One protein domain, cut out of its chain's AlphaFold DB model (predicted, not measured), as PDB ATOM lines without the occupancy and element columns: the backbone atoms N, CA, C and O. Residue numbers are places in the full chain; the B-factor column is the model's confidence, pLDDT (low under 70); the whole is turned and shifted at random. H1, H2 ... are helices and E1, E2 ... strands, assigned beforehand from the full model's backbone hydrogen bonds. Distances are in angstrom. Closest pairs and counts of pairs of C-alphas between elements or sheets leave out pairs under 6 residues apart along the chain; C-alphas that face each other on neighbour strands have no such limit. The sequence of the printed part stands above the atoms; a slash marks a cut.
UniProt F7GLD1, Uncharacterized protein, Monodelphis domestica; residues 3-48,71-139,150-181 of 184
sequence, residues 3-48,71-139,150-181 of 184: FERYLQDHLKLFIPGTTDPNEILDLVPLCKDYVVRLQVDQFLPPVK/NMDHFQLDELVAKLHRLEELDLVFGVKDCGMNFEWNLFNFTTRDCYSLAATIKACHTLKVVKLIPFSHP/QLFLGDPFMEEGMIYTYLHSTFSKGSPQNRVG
ATOM      1  N   PHE A   3      72.302  30.930  46.934       92.94
ATOM      2  CA  PHE A   3      73.178  31.544  45.921       92.94
ATOM      3  C   PHE A   3      72.715  31.300  44.484       92.94
ATOM      4  O   PHE A   3      72.727  32.213  43.666       92.94
ATOM      5  N   GLU A   4      72.267  30.077  44.194       94.31
ATOM      6  CA  GLU A   4      71.675  29.740  42.899       94.31
ATOM      7  C   GLU A   4      70.454  30.611  42.631       94.31
ATOM      8  O   GLU A   4      70.357  31.209  41.567       94.31
ATOM      9  N   ARG A   5      69.544  30.722  43.607       94.75
ATOM     10  CA  ARG A   5      68.324  31.509  43.441       94.75
ATOM     11  C   ARG A   5      68.627  32.994  43.262       94.75
ATOM     12  O   ARG A   5      68.052  33.614  42.381       94.75
ATOM     13  N   TYR A   6      69.559  33.528  44.045       94.81
ATOM     14  CA  TYR A   6      69.969  34.925  43.971       94.81
ATOM     15  C   TYR A   6      70.545  35.279  42.594       94.81
ATOM     16  O   TYR A   6      70.110  36.251  41.983       94.81
ATOM     17  N   LEU A   7      71.456  34.452  42.067       95.75
ATOM     18  CA  LEU A   7      72.014  34.635  40.725       95.75
ATOM     19  C   LEU A   7      70.941  34.478  39.633       95.75
ATOM     20  O   LEU A   7      70.901  35.267  38.694       95.75
ATOM     21  N   GLN A   8      70.054  33.487  39.766       96.00
ATOM     22  CA  GLN A   8      68.939  33.282  38.835       96.00
ATOM     23  C   GLN A   8      68.004  34.491  38.796       96.00
ATOM     24  O   GLN A   8      67.590  34.889  37.716       96.00
ATOM     25  N   ASP A   9      67.666  35.074  39.944       95.19
ATOM     26  CA  ASP A   9      66.768  36.228  40.002       95.19
ATOM     27  C   ASP A   9      67.404  37.477  39.362       95.19
ATOM     28  O   ASP A   9      66.700  38.215  38.679       95.19
ATOM     29  N   HIS A  10      68.728  37.667  39.469       94.94
ATOM     30  CA  HIS A  10      69.432  38.742  38.747       94.94
ATOM     31  C   HIS A  10      69.429  38.510  37.232       94.94
ATOM     32  O   HIS A  10      69.138  39.423  36.468       94.94
ATOM     33  N   LEU A  11      69.681  37.273  36.791       95.56
ATOM     34  CA  LEU A  11      69.643  36.916  35.369       95.56
ATOM     35  C   LEU A  11      68.263  37.140  34.737       95.56
ATOM     36  O   LEU A  11      68.182  37.607  33.607       95.56
ATOM     37  N   LYS A  12      67.180  36.841  35.464       94.19
ATOM     38  CA  LYS A  12      65.801  37.007  34.964       94.19
ATOM     39  C   LYS A  12      65.398  38.456  34.732       94.19
ATOM     40  O   LYS A  12      64.510  38.711  33.927       94.19
ATOM     41  N   LEU A  13      65.990  39.375  35.490       92.94
ATOM     42  CA  LEU A  13      65.673  40.802  35.445       92.94
ATOM     43  C   LEU A  13      66.634  41.587  34.549       92.94
ATOM     44  O   LEU A  13      66.426  42.779  34.340       92.94
ATOM     45  N   PHE A  14      67.673  40.938  34.024       93.75
ATOM     46  CA  PHE A  14      68.660  41.579  33.175       93.75
ATOM     47  C   PHE A  14      68.059  41.971  31.827       93.75
ATOM     48  O   PHE A  14      67.555  41.109  31.106       93.75
ATOM     49  N   ILE A  15      68.170  43.251  31.467       91.31
ATOM     50  CA  ILE A  15      67.717  43.780  30.177       91.31
ATOM     51  C   ILE A  15      68.949  44.137  29.336       91.31
ATOM     52  O   ILE A  15      69.655  45.099  29.665       91.31
ATOM     53  N   PRO A  16      69.221  43.410  28.236       89.50
ATOM     54  CA  PRO A  16      70.321  43.732  27.334       89.50
ATOM     55  C   PRO A  16      70.263  45.183  26.843       89.50
ATOM     56  O   PRO A  16      69.203  45.697  26.492       89.50
ATOM     57  N   GLY A  17      71.412  45.861  26.855       86.06
ATOM     58  CA  GLY A  17      71.535  47.270  26.467       86.06
ATOM     59  C   GLY A  17      71.067  48.283  27.520       86.06
ATOM     60  O   GLY A  17      71.331  49.468  27.353       86.06
ATOM     61  N   THR A  18      70.419  47.842  28.605       89.44
ATOM     62  CA  THR A  18      69.984  48.715  29.714       89.44
ATOM     63  C   THR A  18      70.727  48.407  31.014       89.44
ATOM     64  O   THR A  18      71.190  49.323  31.687       89.44
ATOM     65  N   THR A  19      70.846  47.128  31.373       91.81
ATOM     66  CA  THR A  19      71.535  46.676  32.588       91.81
ATOM     67  C   THR A  19      73.026  46.471  32.309       91.81
ATOM     68  O   THR A  19      73.386  45.899  31.276       91.81
ATOM     69  N   ASP A  20      73.902  46.903  33.223       92.06
ATOM     70  CA  ASP A  20      75.344  46.652  33.113       92.06
ATOM     71  C   ASP A  20      75.638  45.153  33.352       92.06
ATOM     72  O   ASP A  20      75.290  44.630  34.415       92.06
ATOM     73  N   PRO A  21      76.290  44.432  32.413       92.00
ATOM     74  CA  PRO A  21      76.726  43.046  32.615       92.00
ATOM     75  C   PRO A  21      77.506  42.806  33.914       92.00
ATOM     76  O   PRO A  21      77.426  41.712  34.485       92.00
ATOM     77  N   ASN A  22      78.237  43.813  34.407       93.50
ATOM     78  CA  ASN A  22      79.007  43.692  35.644       93.50
ATOM     79  C   ASN A  22      78.121  43.439  36.871       93.50
ATOM     80  O   ASN A  22      78.560  42.739  37.780       93.50
ATOM     81  N   GLU A  23      76.854  43.872  36.871       93.38
ATOM     82  CA  GLU A  23      75.918  43.595  37.974       93.38
ATOM     83  C   GLU A  23      75.739  42.090  38.231       93.38
ATOM     84  O   GLU A  23      75.522  41.666  39.366       93.38
ATOM     85  N   ILE A  24      75.861  41.266  37.186       95.38
ATOM     86  CA  ILE A  24      75.810  39.805  37.293       95.38
ATOM     87  C   ILE A  24      77.199  39.241  37.594       95.38
ATOM     88  O   ILE A  24      77.348  38.352  38.438       95.38
ATOM     89  N   LEU A  25      78.225  39.727  36.892       95.31
ATOM     90  CA  LEU A  25      79.583  39.187  36.998       95.31
ATOM     91  C   LEU A  25      80.213  39.441  38.374       95.31
ATOM     92  O   LEU A  25      80.950  38.584  38.868       95.31
ATOM     93  N   ASP A  26      79.864  40.540  39.035       95.25
ATOM     94  CA  ASP A  26      80.338  40.880  40.380       95.25
ATOM     95  C   ASP A  26      79.773  39.950  41.465       95.25
ATOM     96  O   ASP A  26      80.319  39.862  42.567       95.25
ATOM     97  N   LEU A  27      78.723  39.178  41.158       94.25
ATOM     98  CA  LEU A  27      78.179  38.162  42.064       94.25
ATOM     99  C   LEU A  27      79.008  36.878  42.070       94.25
ATOM    100  O   LEU A  27      78.978  36.117  43.041       94.25
ATOM    101  N   VAL A  28      79.759  36.622  40.998       95.06
ATOM    102  CA  VAL A  28      80.505  35.376  40.794       95.06
ATOM    103  C   VAL A  28      81.462  35.053  41.946       95.06
ATOM    104  O   VAL A  28      81.429  33.913  42.418       95.06
ATOM    105  N   PRO A  29      82.285  35.989  42.466       94.88
ATOM    106  CA  PRO A  29      83.182  35.701  43.585       94.88
ATOM    107  C   PRO A  29      82.458  35.191  44.837       94.88
ATOM    108  O   PRO A  29      83.064  34.478  45.634       94.88
ATOM    109  N   LEU A  30      81.175  35.529  45.001       93.25
ATOM    110  CA  LEU A  30      80.362  35.158  46.157       93.25
ATOM    111  C   LEU A  30      79.723  33.770  46.008       93.25
ATOM    112  O   LEU A  30      79.439  33.119  47.011       93.25
ATOM    113  N   CYS A  31      79.470  33.317  44.775       93.12
ATOM    114  CA  CYS A  31      78.639  32.138  44.511       93.12
ATOM    115  C   CYS A  31      79.315  31.017  43.704       93.12
ATOM    116  O   CYS A  31      78.785  29.903  43.684       93.12
ATOM    117  N   LYS A  32      80.479  31.256  43.080       93.25
ATOM    118  CA  LYS A  32      81.140  30.315  42.149       93.25
ATOM    119  C   LYS A  32      81.342  28.893  42.683       93.25
ATOM    120  O   LYS A  32      81.263  27.936  41.917       93.25
ATOM    121  N   ASP A  33      81.553  28.751  43.992       92.81
ATOM    122  CA  ASP A  33      81.812  27.467  44.654       92.81
ATOM    123  C   ASP A  33      80.530  26.779  45.164       92.81
ATOM    124  O   ASP A  33      80.589  25.690  45.744       92.81
ATOM    125  N   TYR A  34      79.360  27.388  44.946       94.00
ATOM    126  CA  TYR A  34      78.068  26.927  45.461       94.00
ATOM    127  C   TYR A  34      77.021  26.668  44.378       94.00
ATOM    128  O   TYR A  34      76.071  25.928  44.631       94.00
ATOM    129  N   VAL A  35      77.170  27.265  43.194       95.88
ATOM    130  CA  VAL A  35      76.212  27.102  42.094       95.88
ATOM    131  C   VAL A  35      76.490  25.792  41.363       95.88
ATOM    132  O   VAL A  35      77.483  25.672  40.650       95.88
ATOM    133  N   VAL A  36      75.598  24.814  41.544       96.62
ATOM    134  CA  VAL A  36      75.649  23.520  40.842       96.62
ATOM    135  C   VAL A  36      74.607  23.474  39.731       96.62
ATOM    136  O   VAL A  36      74.863  22.917  38.663       96.62
ATOM    137  N   ARG A  37      73.448  24.103  39.952       96.12
ATOM    138  CA  ARG A  37      72.376  24.197  38.965       96.12
ATOM    139  C   ARG A  37      71.929  25.638  38.764       96.12
ATOM    140  O   ARG A  37      71.556  26.334  39.711       96.12
ATOM    141  N   LEU A  38      71.884  26.056  37.503       96.25
ATOM    142  CA  LEU A  38      71.354  27.346  37.090       96.25
ATOM    143  C   LEU A  38      70.072  27.136  36.281       96.25
ATOM    144  O   LEU A  38      70.107  26.594  35.181       96.25
ATOM    145  N   GLN A  39      68.939  27.546  36.850       95.56
ATOM    146  CA  GLN A  39      67.634  27.497  36.197       95.56
ATOM    147  C   GLN A  39      67.111  28.916  35.985       95.56
ATOM    148  O   GLN A  39      66.632  29.560  36.920       95.56
ATOM    149  N   VAL A  40      67.194  29.383  34.745       94.50
ATOM    150  CA  VAL A  40      66.684  30.684  34.322       94.50
ATOM    151  C   VAL A  40      65.465  30.434  33.454       94.50
ATOM    152  O   VAL A  40      65.552  29.981  32.319       94.50
ATOM    153  N   ASP A  41      64.300  30.666  34.037       92.06
ATOM    154  CA  ASP A  41      63.009  30.409  33.412       92.06
ATOM    155  C   ASP A  41      62.470  31.607  32.622       92.06
ATOM    156  O   ASP A  41      61.325  31.565  32.184       92.06
ATOM    157  N   GLN A  42      63.286  32.644  32.446       91.62
ATOM    158  CA  GLN A  42      62.986  33.827  31.654       91.62
ATOM    159  C   GLN A  42      64.277  34.581  31.340       91.62
ATOM    160  O   GLN A  42      65.045  34.871  32.256       91.62
ATOM    161  N   PHE A  43      64.459  34.960  30.080       91.06
ATOM    162  CA  PHE A  43      65.397  36.004  29.673       91.06
ATOM    163  C   PHE A  43      64.609  37.137  29.036       91.06
ATOM    164  O   PHE A  43      63.736  36.889  28.204       91.06
ATOM    165  N   LEU A  44      64.908  38.368  29.442       89.69
ATOM    166  CA  LEU A  44      64.322  39.543  28.816       89.69
ATOM    167  C   LEU A  44      65.081  39.849  27.518       89.69
ATOM    168  O   LEU A  44      66.317  39.854  27.530       89.69
ATOM    169  N   PRO A  45      64.374  40.111  26.408       85.50
ATOM    170  CA  PRO A  45      64.999  40.667  25.222       85.50
ATOM    171  C   PRO A  45      65.398  42.127  25.494       85.50
ATOM    172  O   PRO A  45      64.902  42.753  26.439       85.50
ATOM    173  N   PRO A  46      66.263  42.709  24.659       83.81
ATOM    174  CA  PRO A  46      66.515  44.141  24.702       83.81
ATOM    175  C   PRO A  46      65.225  44.913  24.421       83.81
ATOM    176  O   PRO A  46      64.471  44.584  23.502       83.81
ATOM    177  N   VAL A  47      64.986  45.964  25.201       78.06
ATOM    178  CA  VAL A  47      63.787  46.800  25.093       78.06
ATOM    179  C   VAL A  47      64.177  48.179  24.569       78.06
ATOM    180  O   VAL A  47      65.155  48.771  25.024       78.06
ATOM    181  N   LYS A  48      63.388  48.714  23.630       65.00
ATOM    182  CA  LYS A  48      63.421  50.140  23.281       65.00
ATOM    183  C   LYS A  48      62.889  50.924  24.468       65.00
ATOM    184  O   LYS A  48      61.681  50.962  24.678       65.00
ATOM    185  N   ASN A  71      70.386  45.222  18.934       59.06
ATOM    186  CA  ASN A  71      70.858  43.866  19.000       59.06
ATOM    187  C   ASN A  71      69.823  43.044  19.768       59.06
ATOM    188  O   ASN A  71      69.878  43.063  20.986       59.06
ATOM    189  N   MET A  72      68.894  42.372  19.077       63.88
ATOM    190  CA  MET A  72      67.722  41.654  19.617       63.88
ATOM    191  C   MET A  72      68.069  40.421  20.476       63.88
ATOM    192  O   MET A  72      67.218  39.566  20.700       63.88
ATOM    193  N   ASP A  73      69.309  40.310  20.942       79.69
ATOM    194  CA  ASP A  73      69.822  39.123  21.611       79.69
ATOM    195  C   ASP A  73      69.732  39.233  23.125       79.69
ATOM    196  O   ASP A  73      69.857  40.309  23.718       79.69
ATOM    197  N   HIS A  74      69.608  38.073  23.751       88.62
ATOM    198  CA  HIS A  74      69.576  37.939  25.194       88.62
ATOM    199  C   HIS A  74      70.975  38.061  25.816       88.62
ATOM    200  O   HIS A  74      72.005  38.129  25.138       88.62
ATOM    201  N   PHE A  75      71.018  38.072  27.150       91.31
ATOM    202  CA  PHE A  75      72.273  38.081  27.896       91.31
ATOM    203  C   PHE A  75      73.170  36.888  27.535       91.31
ATOM    204  O   PHE A  75      72.735  35.734  27.554       91.31
ATOM    205  N   GLN A  76      74.445  37.169  27.262       91.56
ATOM    206  CA  GLN A  76      75.440  36.151  26.936       91.56
ATOM    207  C   GLN A  76      75.991  35.525  28.221       91.56
ATOM    208  O   GLN A  76      76.539  36.204  29.086       91.56
ATOM    209  N   LEU A  77      75.817  34.211  28.366       94.44
ATOM    210  CA  LEU A  77      76.149  33.484  29.595       94.44
ATOM    211  C   LEU A  77      77.593  32.973  29.641       94.44
ATOM    212  O   LEU A  77      78.016  32.475  30.680       94.44
ATOM    213  N   ASP A  78      78.338  33.036  28.544       93.38
ATOM    214  CA  ASP A  78      79.637  32.386  28.377       93.38
ATOM    215  C   ASP A  78      80.677  32.853  29.395       93.38
ATOM    216  O   ASP A  78      81.306  32.016  30.051       93.38
ATOM    217  N   GLU A  79      80.793  34.162  29.611       93.75
ATOM    218  CA  GLU A  79      81.701  34.697  30.627       93.75
ATOM    219  C   GLU A  79      81.276  34.300  32.050       93.75
ATOM    220  O   GLU A  79      82.121  33.977  32.892       93.75
ATOM    221  N   LEU A  80      79.969  34.285  32.322       95.31
ATOM    222  CA  LEU A  80      79.430  33.891  33.620       95.31
ATOM    223  C   LEU A  80      79.748  32.421  33.914       95.31
ATOM    224  O   LEU A  80      80.347  32.105  34.943       95.31
ATOM    225  N   VAL A  81      79.373  31.511  33.012       95.44
ATOM    226  CA  VAL A  81      79.512  30.067  33.246       95.44
ATOM    227  C   VAL A  81      80.969  29.613  33.249       95.44
ATOM    228  O   VAL A  81      81.292  28.677  33.976       95.44
ATOM    229  N   ALA A  82      81.866  30.296  32.525       94.69
ATOM    230  CA  ALA A  82      83.308  30.038  32.585       94.69
ATOM    231  C   ALA A  82      83.866  30.157  34.013       94.69
ATOM    232  O   ALA A  82      84.812  29.455  34.386       94.69
ATOM    233  N   LYS A  83      83.282  31.046  34.824       95.38
ATOM    234  CA  LYS A  83      83.725  31.319  36.193       95.38
ATOM    235  C   LYS A  83      82.996  30.470  37.248       95.38
ATOM    236  O   LYS A  83      83.431  30.432  38.397       95.38
ATOM    237  N   LEU A  84      81.919  29.764  36.888       95.88
ATOM    238  CA  LEU A  84      81.156  28.889  37.791       95.88
ATOM    239  C   LEU A  84      81.716  27.458  37.775       95.88
ATOM    240  O   LEU A  84      81.187  26.566  37.118       95.88
ATOM    241  N   HIS A  85      82.783  27.217  38.538       92.38
ATOM    242  CA  HIS A  85      83.572  25.972  38.491       92.38
ATOM    243  C   HIS A  85      82.837  24.688  38.903       92.38
ATOM    244  O   HIS A  85      83.397  23.602  38.783       92.38
ATOM    245  N   ARG A  86      81.620  24.790  39.443       95.38
ATOM    246  CA  ARG A  86      80.815  23.643  39.883       95.38
ATOM    247  C   ARG A  86      79.496  23.510  39.136       95.38
ATOM    248  O   ARG A  86      78.693  22.663  39.514       95.38
ATOM    249  N   LEU A  87      79.265  24.323  38.106       97.12
ATOM    250  CA  LEU A  87      78.017  24.296  37.359       97.12
ATOM    251  C   LEU A  87      77.914  22.991  36.559       97.12
ATOM    252  O   LEU A  87      78.721  22.735  35.667       97.12
ATOM    253  N   GLU A  88      76.911  22.177  36.872       96.81
ATOM    254  CA  GLU A  88      76.658  20.885  36.229       96.81
ATOM    255  C   GLU A  88      75.360  20.877  35.412       96.81
ATOM    256  O   GLU A  88      75.261  20.143  34.427       96.81
ATOM    257  N   GLU A  89      74.374  21.693  35.790       96.56
ATOM    258  CA  GLU A  89      73.066  21.743  35.134       96.56
ATOM    259  C   GLU A  89      72.680  23.172  34.740       96.56
ATOM    260  O   GLU A  89      72.680  24.077  35.578       96.56
ATOM    261  N   LEU A  90      72.291  23.350  33.476       96.06
ATOM    262  CA  LEU A  90      71.825  24.616  32.916       96.06
ATOM    263  C   LEU A  90      70.449  24.432  32.269       96.06
ATOM    264  O   LEU A  90      70.317  23.721  31.273       96.06
ATOM    265  N   ASP A  91      69.436  25.088  32.826       95.00
ATOM    266  CA  ASP A  91      68.056  25.055  32.344       95.00
ATOM    267  C   ASP A  91      67.647  26.475  31.926       95.00
ATOM    268  O   ASP A  91      67.606  27.367  32.775       95.00
ATOM    269  N   LEU A  92      67.358  26.689  30.637       92.94
ATOM    270  CA  LEU A  92      67.088  28.014  30.065       92.94
ATOM    271  C   LEU A  92      65.742  28.056  29.339       92.94
ATOM    272  O   LEU A  92      65.396  27.132  28.598       92.94
ATOM    273  N   VAL A  93      65.027  29.165  29.520       90.25
ATOM    274  CA  VAL A  93      63.848  29.566  28.742       90.25
ATOM    275  C   VAL A  93      64.133  30.940  28.150       90.25
ATOM    276  O   VAL A  93      64.339  31.897  28.894       90.25
ATOM    277  N   PHE A  94      64.119  31.038  26.825       86.75
ATOM    278  CA  PHE A  94      64.197  32.310  26.111       86.75
ATOM    279  C   PHE A  94      62.769  32.809  25.904       86.75
ATOM    280  O   PHE A  94      61.976  32.154  25.229       86.75
ATOM    281  N   GLY A  95      62.406  33.890  26.590       84.69
ATOM    282  CA  GLY A  95      61.039  34.394  26.603       84.69
ATOM    283  C   GLY A  95      60.645  35.083  27.903       84.69
ATOM    284  O   GLY A  95      61.175  34.779  28.974       84.69
ATOM    285  N   VAL A  96      59.671  35.987  27.804       86.50
ATOM    286  CA  VAL A  96      59.173  36.808  28.915       86.50
ATOM    287  C   VAL A  96      57.933  36.180  29.555       86.50
ATOM    288  O   VAL A  96      56.939  35.910  28.878       86.50
ATOM    289  N   LYS A  97      57.942  35.979  30.877       85.75
ATOM    290  CA  LYS A  97      56.742  35.559  31.617       85.75
ATOM    291  C   LYS A  97      55.860  36.745  31.959       85.75
ATOM    292  O   LYS A  97      56.338  37.864  32.107       85.75
ATOM    293  N   ASP A  98      54.569  36.460  32.120       83.06
ATOM    294  CA  ASP A  98      53.589  37.385  32.692       83.06
ATOM    295  C   ASP A  98      53.565  38.775  32.018       83.06
ATOM    296  O   ASP A  98      53.255  39.778  32.656       83.06
ATOM    297  N   CYS A  99      53.846  38.842  30.706       77.31
ATOM    298  CA  CYS A  99      53.891  40.097  29.938       77.31
ATOM    299  C   CYS A  99      52.540  40.835  29.872       77.31
ATOM    300  O   CYS A  99      52.497  42.021  29.545       77.31
ATOM    301  N   GLY A 100      51.437  40.172  30.236       82.44
ATOM    302  CA  GLY A 100      50.129  40.800  30.408       82.44
ATOM    303  C   GLY A 100      49.665  41.527  29.146       82.44
ATOM    304  O   GLY A 100      49.509  40.913  28.095       82.44
ATOM    305  N   MET A 101      49.429  42.837  29.262       81.38
ATOM    306  CA  MET A 101      49.011  43.688  28.137       81.38
ATOM    307  C   MET A 101      50.173  44.120  27.228       81.38
ATOM    308  O   MET A 101      49.915  44.564  26.116       81.38
ATOM    309  N   ASN A 102      51.426  43.950  27.659       79.75
ATOM    310  CA  ASN A 102      52.631  44.258  26.880       79.75
ATOM    311  C   ASN A 102      53.078  43.043  26.048       79.75
ATOM    312  O   ASN A 102      54.269  42.785  25.898       79.75
ATOM    313  N   PHE A 103      52.129  42.222  25.594       81.00
ATOM    314  CA  PHE A 103      52.436  41.031  24.814       81.00
ATOM    315  C   PHE A 103      52.864  41.419  23.398       81.00
ATOM    316  O   PHE A 103      52.086  42.001  22.642       81.00
ATOM    317  N   GLU A 104      54.060  40.984  23.013       78.94
ATOM    318  CA  GLU A 104      54.543  41.008  21.638       78.94
ATOM    319  C   GLU A 104      55.226  39.674  21.305       78.94
ATOM    320  O   GLU A 104      55.885  39.068  22.151       78.94
ATOM    321  N   TRP A 105      55.076  39.200  20.062       75.44
ATOM    322  CA  TRP A 105      55.674  37.932  19.614       75.44
ATOM    323  C   TRP A 105      57.201  37.932  19.709       75.44
ATOM    324  O   TRP A 105      57.797  36.918  20.063       75.44
ATOM    325  N   ASN A 106      57.821  39.083  19.442       76.19
ATOM    326  CA  ASN A 106      59.269  39.268  19.517       76.19
ATOM    327  C   ASN A 106      59.839  39.020  20.927       76.19
ATOM    328  O   ASN A 106      61.012  38.677  21.034       76.19
ATOM    329  N   LEU A 107      59.021  39.100  21.988       79.44
ATOM    330  CA  LEU A 107      59.443  38.829  23.363       79.44
ATOM    331  C   LEU A 107      59.795  37.363  23.615       79.44
ATOM    332  O   LEU A 107      60.336  37.037  24.668       79.44
ATOM    333  N   PHE A 108      59.461  36.485  22.673       79.69
ATOM    334  CA  PHE A 108      59.696  35.046  22.735       79.69
ATOM    335  C   PHE A 108      60.625  34.566  21.615       79.69
ATOM    336  O   PHE A 108      60.824  33.362  21.460       79.69
ATOM    337  N   ASN A 109      61.178  35.484  20.814       80.44
ATOM    338  CA  ASN A 109      62.067  35.119  19.721       80.44
ATOM    339  C   ASN A 109      63.388  34.585  20.269       80.44
ATOM    340  O   ASN A 109      64.007  35.210  21.120       80.44
ATOM    341  N   PHE A 110      63.849  33.462  19.729       82.50
ATOM    342  CA  PHE A 110      65.172  32.913  20.004       82.50
ATOM    343  C   PHE A 110      66.003  32.996  18.722       82.50
ATOM    344  O   PHE A 110      65.719  32.308  17.740       82.50
ATOM    345  N   THR A 111      66.983  33.898  18.696       84.25
ATOM    346  CA  THR A 111      67.662  34.291  17.456       84.25
ATOM    347  C   THR A 111      68.773  33.313  17.061       84.25
ATOM    348  O   THR A 111      69.273  32.498  17.845       84.25
ATOM    349  N   THR A 112      69.253  33.427  15.819       83.69
ATOM    350  CA  THR A 112      70.463  32.704  15.383       83.69
ATOM    351  C   THR A 112      71.685  33.089  16.231       83.69
ATOM    352  O   THR A 112      72.574  32.269  16.463       83.69
ATOM    353  N   ARG A 113      71.750  34.328  16.726       84.94
ATOM    354  CA  ARG A 113      72.856  34.783  17.566       84.94
ATOM    355  C   ARG A 113      72.720  34.306  19.009       84.94
ATOM    356  O   ARG A 113      73.744  33.933  19.584       84.94
ATOM    357  N   ASP A 114      71.501  34.140  19.521       87.75
ATOM    358  CA  ASP A 114      71.267  33.392  20.761       87.75
ATOM    359  C   ASP A 114      71.767  31.939  20.635       87.75
ATOM    360  O   ASP A 114      72.398  31.413  21.555       87.75
ATOM    361  N   CYS A 115      71.604  31.298  19.466       88.12
ATOM    362  CA  CYS A 115      72.178  29.969  19.212       88.12
ATOM    363  C   CYS A 115      73.714  29.969  19.301       88.12
ATOM    364  O   CYS A 115      74.301  29.078  19.923       88.12
ATOM    365  N   TYR A 116      74.383  30.957  18.693       88.00
ATOM    366  CA  TYR A 116      75.841  31.090  18.784       88.00
ATOM    367  C   TYR A 116      76.304  31.375  20.216       88.00
ATOM    368  O   TYR A 116      77.273  30.762  20.672       88.00
ATOM    369  N   SER A 117      75.597  32.247  20.937       90.44
ATOM    370  CA  SER A 117      75.879  32.565  22.338       90.44
ATOM    371  C   SER A 117      75.725  31.336  23.237       90.44
ATOM    372  O   SER A 117      76.607  31.028  24.042       90.44
ATOM    373  N   LEU A 118      74.669  30.545  23.041       92.00
ATOM    374  CA  LEU A 118      74.472  29.296  23.769       92.00
ATOM    375  C   LEU A 118      75.580  28.277  23.467       92.00
ATOM    376  O   LEU A 118      76.089  27.610  24.371       92.00
ATOM    377  N   ALA A 119      75.992  28.161  22.203       90.50
ATOM    378  CA  ALA A 119      77.100  27.292  21.828       90.50
ATOM    379  C   ALA A 119      78.423  27.732  22.484       90.50
ATOM    380  O   ALA A 119      79.191  26.878  22.934       90.50
ATOM    381  N   ALA A 120      78.687  29.040  22.568       91.94
ATOM    382  CA  ALA A 120      79.836  29.590  23.288       91.94
ATOM    383  C   ALA A 120      79.754  29.290  24.794       91.94
ATOM    384  O   ALA A 120      80.716  28.785  25.370       91.94
ATOM    385  N   THR A 121      78.574  29.468  25.392       93.81
ATOM    386  CA  THR A 121      78.285  29.170  26.804       93.81
ATOM    387  C   THR A 121      78.635  27.727  27.157       93.81
ATOM    388  O   THR A 121      79.352  27.453  28.117       93.81
ATOM    389  N   ILE A 122      78.188  26.779  26.338       92.69
ATOM    390  CA  ILE A 122      78.426  25.355  26.591       92.69
ATOM    391  C   ILE A 122      79.899  24.990  26.397       92.69
ATOM    392  O   ILE A 122      80.415  24.146  27.123       92.69
ATOM    393  N   LYS A 123      80.597  25.631  25.453       92.75
ATOM    394  CA  LYS A 123      82.049  25.453  25.284       92.75
ATOM    395  C   LYS A 123      82.846  26.024  26.459       92.75
ATOM    396  O   LYS A 123      83.885  25.471  26.798       92.75
ATOM    397  N   ALA A 124      82.375  27.112  27.060       93.19
ATOM    398  CA  ALA A 124      83.038  27.783  28.170       93.19
ATOM    399  C   ALA A 124      82.925  27.002  29.497       93.19
ATOM    400  O   ALA A 124      83.849  27.021  30.313       93.19
ATOM    401  N   CYS A 125      81.820  26.275  29.706       93.12
ATOM    402  CA  CYS A 125      81.566  25.526  30.937       93.12
ATOM    403  C   CYS A 125      81.950  24.042  30.824       93.12
ATOM    404  O   CYS A 125      81.176  23.202  30.368       93.12
ATOM    405  N   HIS A 126      83.144  23.700  31.301       90.81
ATOM    406  CA  HIS A 126      83.711  22.350  31.183       90.81
ATOM    407  C   HIS A 126      83.107  21.325  32.158       90.81
ATOM    408  O   HIS A 126      83.278  20.123  31.969       90.81
ATOM    409  N   THR A 127      82.432  21.783  33.212       94.25
ATOM    410  CA  THR A 127      81.791  20.925  34.224       94.25
ATOM    411  C   THR A 127      80.333  20.611  33.907       94.25
ATOM    412  O   THR A 127      79.710  19.814  34.611       94.25
ATOM    413  N   LEU A 128      79.792  21.223  32.851       93.81
ATOM    414  CA  LEU A 128      78.391  21.128  32.481       93.81
ATOM    415  C   LEU A 128      78.057  19.724  31.974       93.81
ATOM    416  O   LEU A 128      78.624  19.254  30.995       93.81
ATOM    417  N   LYS A 129      77.106  19.060  32.626       93.56
ATOM    418  CA  LYS A 129      76.667  17.696  32.293       93.56
ATOM    419  C   LYS A 129      75.337  17.694  31.553       93.56
ATOM    420  O   LYS A 129      75.104  16.839  30.697       93.56
ATOM    421  N   VAL A 130      74.458  18.630  31.911       93.06
ATOM    422  CA  VAL A 130      73.083  18.700  31.415       93.06
ATOM    423  C   VAL A 130      72.765  20.118  30.973       93.06
ATOM    424  O   VAL A 130      72.929  21.071  31.732       93.06
ATOM    425  N   VAL A 131      72.236  20.227  29.757       92.12
ATOM    426  CA  VAL A 131      71.620  21.450  29.242       92.12
ATOM    427  C   VAL A 131      70.190  21.142  28.846       92.12
ATOM    428  O   VAL A 131      69.950  20.182  28.104       92.12
ATOM    429  N   LYS A 132      69.252  21.955  29.331       91.19
ATOM    430  CA  LYS A 132      67.847  21.915  28.941       91.19
ATOM    431  C   LYS A 132      67.457  23.269  28.371       91.19
ATOM    432  O   LYS A 132      67.488  24.276  29.069       91.19
ATOM    433  N   LEU A 133      67.058  23.262  27.108       88.62
ATOM    434  CA  LEU A 133      66.302  24.354  26.518       88.62
ATOM    435  C   LEU A 133      64.832  23.999  26.644       88.62
ATOM    436  O   LEU A 133      64.401  22.956  26.149       88.62
ATOM    437  N   ILE A 134      64.102  24.820  27.385       82.31
ATOM    438  CA  ILE A 134      62.689  24.605  27.657       82.31
ATOM    439  C   ILE A 134      61.922  25.546  26.721       82.31
ATOM    440  O   ILE A 134      62.048  26.763  26.879       82.31
ATOM    441  N   PRO A 135      61.154  25.019  25.748       70.19
ATOM    442  CA  PRO A 135      60.292  25.862  24.932       70.19
ATOM    443  C   PRO A 135      59.267  26.551  25.829       70.19
ATOM    444  O   PRO A 135      58.788  25.966  26.808       70.19
ATOM    445  N   PHE A 136      58.902  27.786  25.493       65.56
ATOM    446  CA  PHE A 136      57.823  28.463  26.193       65.56
ATOM    447  C   PHE A 136      56.509  27.742  25.865       65.56
ATOM    448  O   PHE A 136      55.934  27.894  24.787       65.56
ATOM    449  N   SER A 137      56.021  26.901  26.777       50.34
ATOM    450  CA  SER A 137      54.767  26.173  26.595       50.34
ATOM    451  C   SER A 137      53.564  27.103  26.832       50.34
ATOM    452  O   SER A 137      52.876  26.953  27.833       50.34
ATOM    453  N   HIS A 138      53.342  28.037  25.892       51.31
ATOM    454  CA  HIS A 138      52.120  28.821  25.610       51.31
ATOM    455  C   HIS A 138      51.583  29.779  26.704       51.31
ATOM    456  O   HIS A 138      51.556  29.455  27.887       51.31
ATOM    457  N   PRO A 139      50.908  30.872  26.300       38.62
ATOM    458  CA  PRO A 139      49.516  31.083  26.667       38.62
ATOM    459  C   PRO A 139      48.625  30.459  25.577       38.62
ATOM    460  O   PRO A 139      48.947  30.559  24.392       38.62
ATOM    461  N   GLN A 150      48.197  33.223   5.866       43.66
ATOM    462  CA  GLN A 150      49.065  33.654   6.976       43.66
ATOM    463  C   GLN A 150      49.963  32.530   7.541       43.66
ATOM    464  O   GLN A 150      50.574  32.713   8.591       43.66
ATOM    465  N   LEU A 151      50.029  31.370   6.874       42.78
ATOM    466  CA  LEU A 151      50.917  30.244   7.220       42.78
ATOM    467  C   LEU A 151      52.288  30.309   6.514       42.78
ATOM    468  O   LEU A 151      53.157  29.489   6.785       42.78
ATOM    469  N   PHE A 152      52.489  31.243   5.575       37.06
ATOM    470  CA  PHE A 152      53.671  31.240   4.696       37.06
ATOM    471  C   PHE A 152      54.679  32.371   4.936       37.06
ATOM    472  O   PHE A 152      55.791  32.290   4.416       37.06
ATOM    473  N   LEU A 153      54.356  33.389   5.736       34.34
ATOM    474  CA  LEU A 153      55.306  34.442   6.110       34.34
ATOM    475  C   LEU A 153      55.540  34.425   7.627       34.34
ATOM    476  O   LEU A 153      54.729  34.947   8.385       34.34
ATOM    477  N   GLY A 154      56.666  33.842   8.048       43.81
ATOM    478  CA  GLY A 154      57.229  34.057   9.384       43.81
ATOM    479  C   GLY A 154      56.606  33.258  10.530       43.81
ATOM    480  O   GLY A 154      56.499  33.795  11.627       43.81
ATOM    481  N   ASP A 155      56.199  32.001  10.313       39.62
ATOM    482  CA  ASP A 155      55.762  31.146  11.425       39.62
ATOM    483  C   ASP A 155      56.962  30.796  12.341       39.62
ATOM    484  O   ASP A 155      57.853  30.047  11.918       39.62
ATOM    485  N   PRO A 156      56.978  31.251  13.613       47.38
ATOM    486  CA  PRO A 156      58.077  30.990  14.555       47.38
ATOM    487  C   PRO A 156      58.268  29.493  14.828       47.38
ATOM    488  O   PRO A 156      59.355  29.030  15.156       47.38
ATOM    489  N   PHE A 157      57.206  28.708  14.635       39.47
ATOM    490  CA  PHE A 157      57.197  27.259  14.824       39.47
ATOM    491  C   PHE A 157      58.060  26.515  13.787       39.47
ATOM    492  O   PHE A 157      58.603  25.446  14.078       39.47
ATOM    493  N   MET A 158      58.217  27.068  12.574       39.69
ATOM    494  CA  MET A 158      59.143  26.519  11.574       39.69
ATOM    495  C   MET A 158      60.601  26.855  11.915       39.69
ATOM    496  O   MET A 158      61.475  26.002  11.734       39.69
ATOM    497  N   GLU A 159      60.863  28.056  12.442       48.62
ATOM    498  CA  GLU A 159      62.200  28.437  12.914       48.62
ATOM    499  C   GLU A 159      62.626  27.627  14.137       48.62
ATOM    500  O   GLU A 159      63.759  27.147  14.159       48.62
ATOM    501  N   GLU A 160      61.722  27.349  15.084       47.47
ATOM    502  CA  GLU A 160      61.992  26.423  16.190       47.47
ATOM    503  C   GLU A 160      62.510  25.077  15.662       47.47
ATOM    504  O   GLU A 160      63.561  24.602  16.090       47.47
ATOM    505  N   GLY A 161      61.838  24.478  14.669       50.62
ATOM    506  CA  GLY A 161      62.272  23.217  14.057       50.62
ATOM    507  C   GLY A 161      63.675  23.274  13.434       50.62
ATOM    508  O   GLY A 161      64.450  22.314  13.547       50.62
ATOM    509  N   MET A 162      64.039  24.402  12.819       50.72
ATOM    510  CA  MET A 162      65.374  24.624  12.250       50.72
ATOM    511  C   MET A 162      66.436  24.846  13.329       50.72
ATOM    512  O   MET A 162      67.528  24.281  13.236       50.72
ATOM    513  N   ILE A 163      66.103  25.572  14.390       54.62
ATOM    514  CA  ILE A 163      66.968  25.813  15.544       54.62
ATOM    515  C   ILE A 163      67.246  24.511  16.298       54.62
ATOM    516  O   ILE A 163      68.406  24.187  16.558       54.62
ATOM    517  N   TYR A 164      66.213  23.713  16.592       53.06
ATOM    518  CA  TYR A 164      66.372  22.398  17.221       53.06
ATOM    519  C   TYR A 164      67.292  21.498  16.386       53.06
ATOM    520  O   TYR A 164      68.165  20.817  16.929       53.06
ATOM    521  N   THR A 165      67.141  21.530  15.059       52.06
ATOM    522  CA  THR A 165      67.984  20.764  14.131       52.06
ATOM    523  C   THR A 165      69.431  21.270  14.119       52.06
ATOM    524  O   THR A 165      70.368  20.466  14.161       52.06
ATOM    525  N   TYR A 166      69.631  22.591  14.107       50.03
ATOM    526  CA  TYR A 166      70.950  23.222  14.127       50.03
ATOM    527  C   TYR A 166      71.695  22.911  15.427       50.03
ATOM    528  O   TYR A 166      72.810  22.390  15.381       50.03
ATOM    529  N   LEU A 167      71.044  23.121  16.576       56.72
ATOM    530  CA  LEU A 167      71.617  22.836  17.888       56.72
ATOM    531  C   LEU A 167      71.975  21.352  18.013       56.72
ATOM    532  O   LEU A 167      73.111  21.025  18.357       56.72
ATOM    533  N   HIS A 168      71.070  20.440  17.641       55.75
ATOM    534  CA  HIS A 168      71.352  19.003  17.659       55.75
ATOM    535  C   HIS A 168      72.567  18.627  16.783       55.75
ATOM    536  O   HIS A 168      73.414  17.836  17.203       55.75
ATOM    537  N   SER A 169      72.706  19.228  15.596       48.09
ATOM    538  CA  SER A 169      73.862  19.032  14.703       48.09
ATOM    539  C   SER A 169      75.174  19.560  15.300       48.09
ATOM    540  O   SER A 169      76.201  18.879  15.237       48.09
ATOM    541  N   THR A 170      75.155  20.744  15.918       49.03
ATOM    542  CA  THR A 170      76.340  21.332  16.560       49.03
ATOM    543  C   THR A 170      76.759  20.594  17.830       49.03
ATOM    544  O   THR A 170      77.956  20.420  18.056       49.03
ATOM    545  N   PHE A 171      75.807  20.099  18.631       53.59
ATOM    546  CA  PHE A 171      76.108  19.402  19.886       53.59
ATOM    547  C   PHE A 171      76.498  17.940  19.691       53.59
ATOM    548  O   PHE A 171      77.355  17.458  20.421       53.59
ATOM    549  N   SER A 172      75.982  17.256  18.665       48.81
ATOM    550  CA  SER A 172      76.421  15.895  18.308       48.81
ATOM    551  C   SER A 172      77.901  15.835  17.876       48.81
ATOM    552  O   SER A 172      78.543  14.790  17.951       48.81
ATOM    553  N   LYS A 173      78.478  16.975  17.466       45.00
ATOM    554  CA  LYS A 173      79.901  17.113  17.111       45.00
ATOM    555  C   LYS A 173      80.788  17.601  18.270       45.00
ATOM    556  O   LYS A 173      82.008  17.634  18.112       45.00
ATOM    557  N   GLY A 174      80.207  17.993  19.407       44.44
ATOM    558  CA  GLY A 174      80.925  18.406  20.617       44.44
ATOM    559  C   GLY A 174      81.193  17.225  21.554       44.44
ATOM    560  O   GLY A 174      80.418  16.280  21.582       44.44
ATOM    561  N   SER A 175      82.314  17.280  22.283       43.03
ATOM    562  CA  SER A 175      82.873  16.264  23.201       43.03
ATOM    563  C   SER A 175      81.872  15.247  23.809       43.03
ATOM    564  O   SER A 175      80.825  15.656  24.314       43.03
ATOM    565  N   PRO A 176      82.210  13.937  23.883       45.00
ATOM    566  CA  PRO A 176      81.291  12.842  24.246       45.00
ATOM    567  C   PRO A 176      80.710  12.865  25.678       45.00
ATOM    568  O   PRO A 176      80.034  11.913  26.066       45.00
ATOM    569  N   GLN A 177      80.963  13.905  26.477       47.50
ATOM    570  CA  GLN A 177      80.514  13.999  27.872       47.50
ATOM    571  C   GLN A 177      79.225  14.815  28.084       47.50
ATOM    572  O   GLN A 177      78.604  14.667  29.135       47.50
ATOM    573  N   ASN A 178      78.758  15.594  27.100       41.62
ATOM    574  CA  ASN A 178      77.583  16.459  27.280       41.62
ATOM    575  C   ASN A 178      76.318  15.789  26.718       41.62
ATOM    576  O   ASN A 178      76.178  15.630  25.506       41.62
ATOM    577  N   ARG A 179      75.361  15.405  27.579       47.25
ATOM    578  CA  ARG A 179      74.025  14.968  27.131       47.25
ATOM    579  C   ARG A 179      73.098  16.178  27.047       47.25
ATOM    580  O   ARG A 179      72.605  16.657  28.065       47.25
ATOM    581  N   VAL A 180      72.817  16.638  25.830       48.56
ATOM    582  CA  VAL A 180      71.764  17.634  25.583       48.56
ATOM    583  C   VAL A 180      70.426  16.907  25.477       48.56
ATOM    584  O   VAL A 180      70.231  16.065  24.599       48.56
ATOM    585  N   GLY A 181      69.517  17.184  26.411       44.72
ATOM    586  CA  GLY A 181      68.182  16.595  26.439       44.72
ATOM    587  C   GLY A 181      67.149  17.590  25.935       44.72
ATOM    588  O   GLY A 181      66.759  18.484  26.677       44.72
TER     589      GLY A 181
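What this domain is: This is residues 3 to 48, 71 to 139 and 150 to 181 of the 184 residues of an uncharacterized protein of Monodelphis domestica (UniProt F7GLD1). A small wall of three short parallel strands, E1, E2 and E3, has H1 alongside its E1 edge, while H6, which grazes the sheet, sits between H4 and H7 in a run of helices. Beyond the E3 edge the last printed residues fold back from the long H7 beside that strand, and residues 150 to 155 stick out before H7. The 147 printed residues hold seven named helices and three named strands, in the order H1 H2 H3 E1 H4 E2 H5 H6 E3 H7; the sheet's order is E1, E2, E3. The class is mostly helix, though named elements hold under half of the printed residues. The whole is compact, with a radius of gyration of the C-alphas of 15.4 A and spans of 50 by 36 by 25 A.

Where its parts are: In the sheet, E1 is residues 37 to 40, 9.8 A long, E2 residues 89 to 92, 10.0 A, and E3 residues 130 to 133, 10.1 A. H1, residues 3 to 13, is 15.9 A long and begins at C-alpha 3 at (73.178, 31.544, 45.921). H2 is residues 22 to 25, H3 residues 28 to 31, H4 residues 78 to 83 and H5 residues 105 to 108. H6, residues 112 to 124, is 18.6 A long. H7, residues 156 to 172, is 24.1 A long and ends at C-alpha 172 at (76.421, 15.895, 18.308).

How they stand to each other: E1 and E2 are parallel at 2 degrees, with N 40 and O 91 2.8 A apart, within hydrogen-bond range. E2 and E3 are parallel at 6 degrees, with N 132 and O 90 2.8 A apart, also within range. Residues 130 to 131 of E3 pair in parallel with residues 179 to 180. E2, H5, H6 and E3 form a strand-helix-strand unit, two parallel neighbour strands joined through helices, with a right-handed crossover. H1 only grazes the sheet, with residues 3 to 12; its closest C-alphas to E1 are those of Gln 8 and Val 40, 5.7 A apart. H6 only grazes it with residues 118 to 122. H6 touches H4 at a shallow tilt of 17 degrees, the same way; the closest C-alphas are those of Asp 78 and Thr 121, 3.8 A apart. H7 touches H6 with residues 163 to 170 alone, at a shallow tilt of 27 degrees, the same way; the closest C-alphas are those of Cys 115 and Leu 167, 7.3 A apart. H1 and H2 only just touch, with 3 pairs of C-alphas within 8 A, the closest those of His 10 and Ile 24 at 6.6 A. H3 is close to H1 but not clearly touching, with the closest C-alphas, those of Phe 3 and Cys 31, 5.7 A apart. H5 touches no helix and is apart from H6. Every O i to N i+4 pair is within hydrogen-bond range in H1, H6 and H7, and 1 of 2 in H4; H2, H3 and H5 are too short for such a pair.

The domain as a whole: The two C-alphas farthest apart are those of Asp 33 and Gln 150, 50.3 A. Residues 49 to 70 are not printed, with 10.6 A between C-alphas 48 and 71, nor are residues 140 to 149, with 19.9 A between C-alphas 139 and 150. The link from E2 to H5 is long, 12 residues. The mean pLDDT of the printed part is 79.2; residue 48, residues 71 to 72, 136 to 139 and 150 to 181 are under 70, and H7 has a mean of 50.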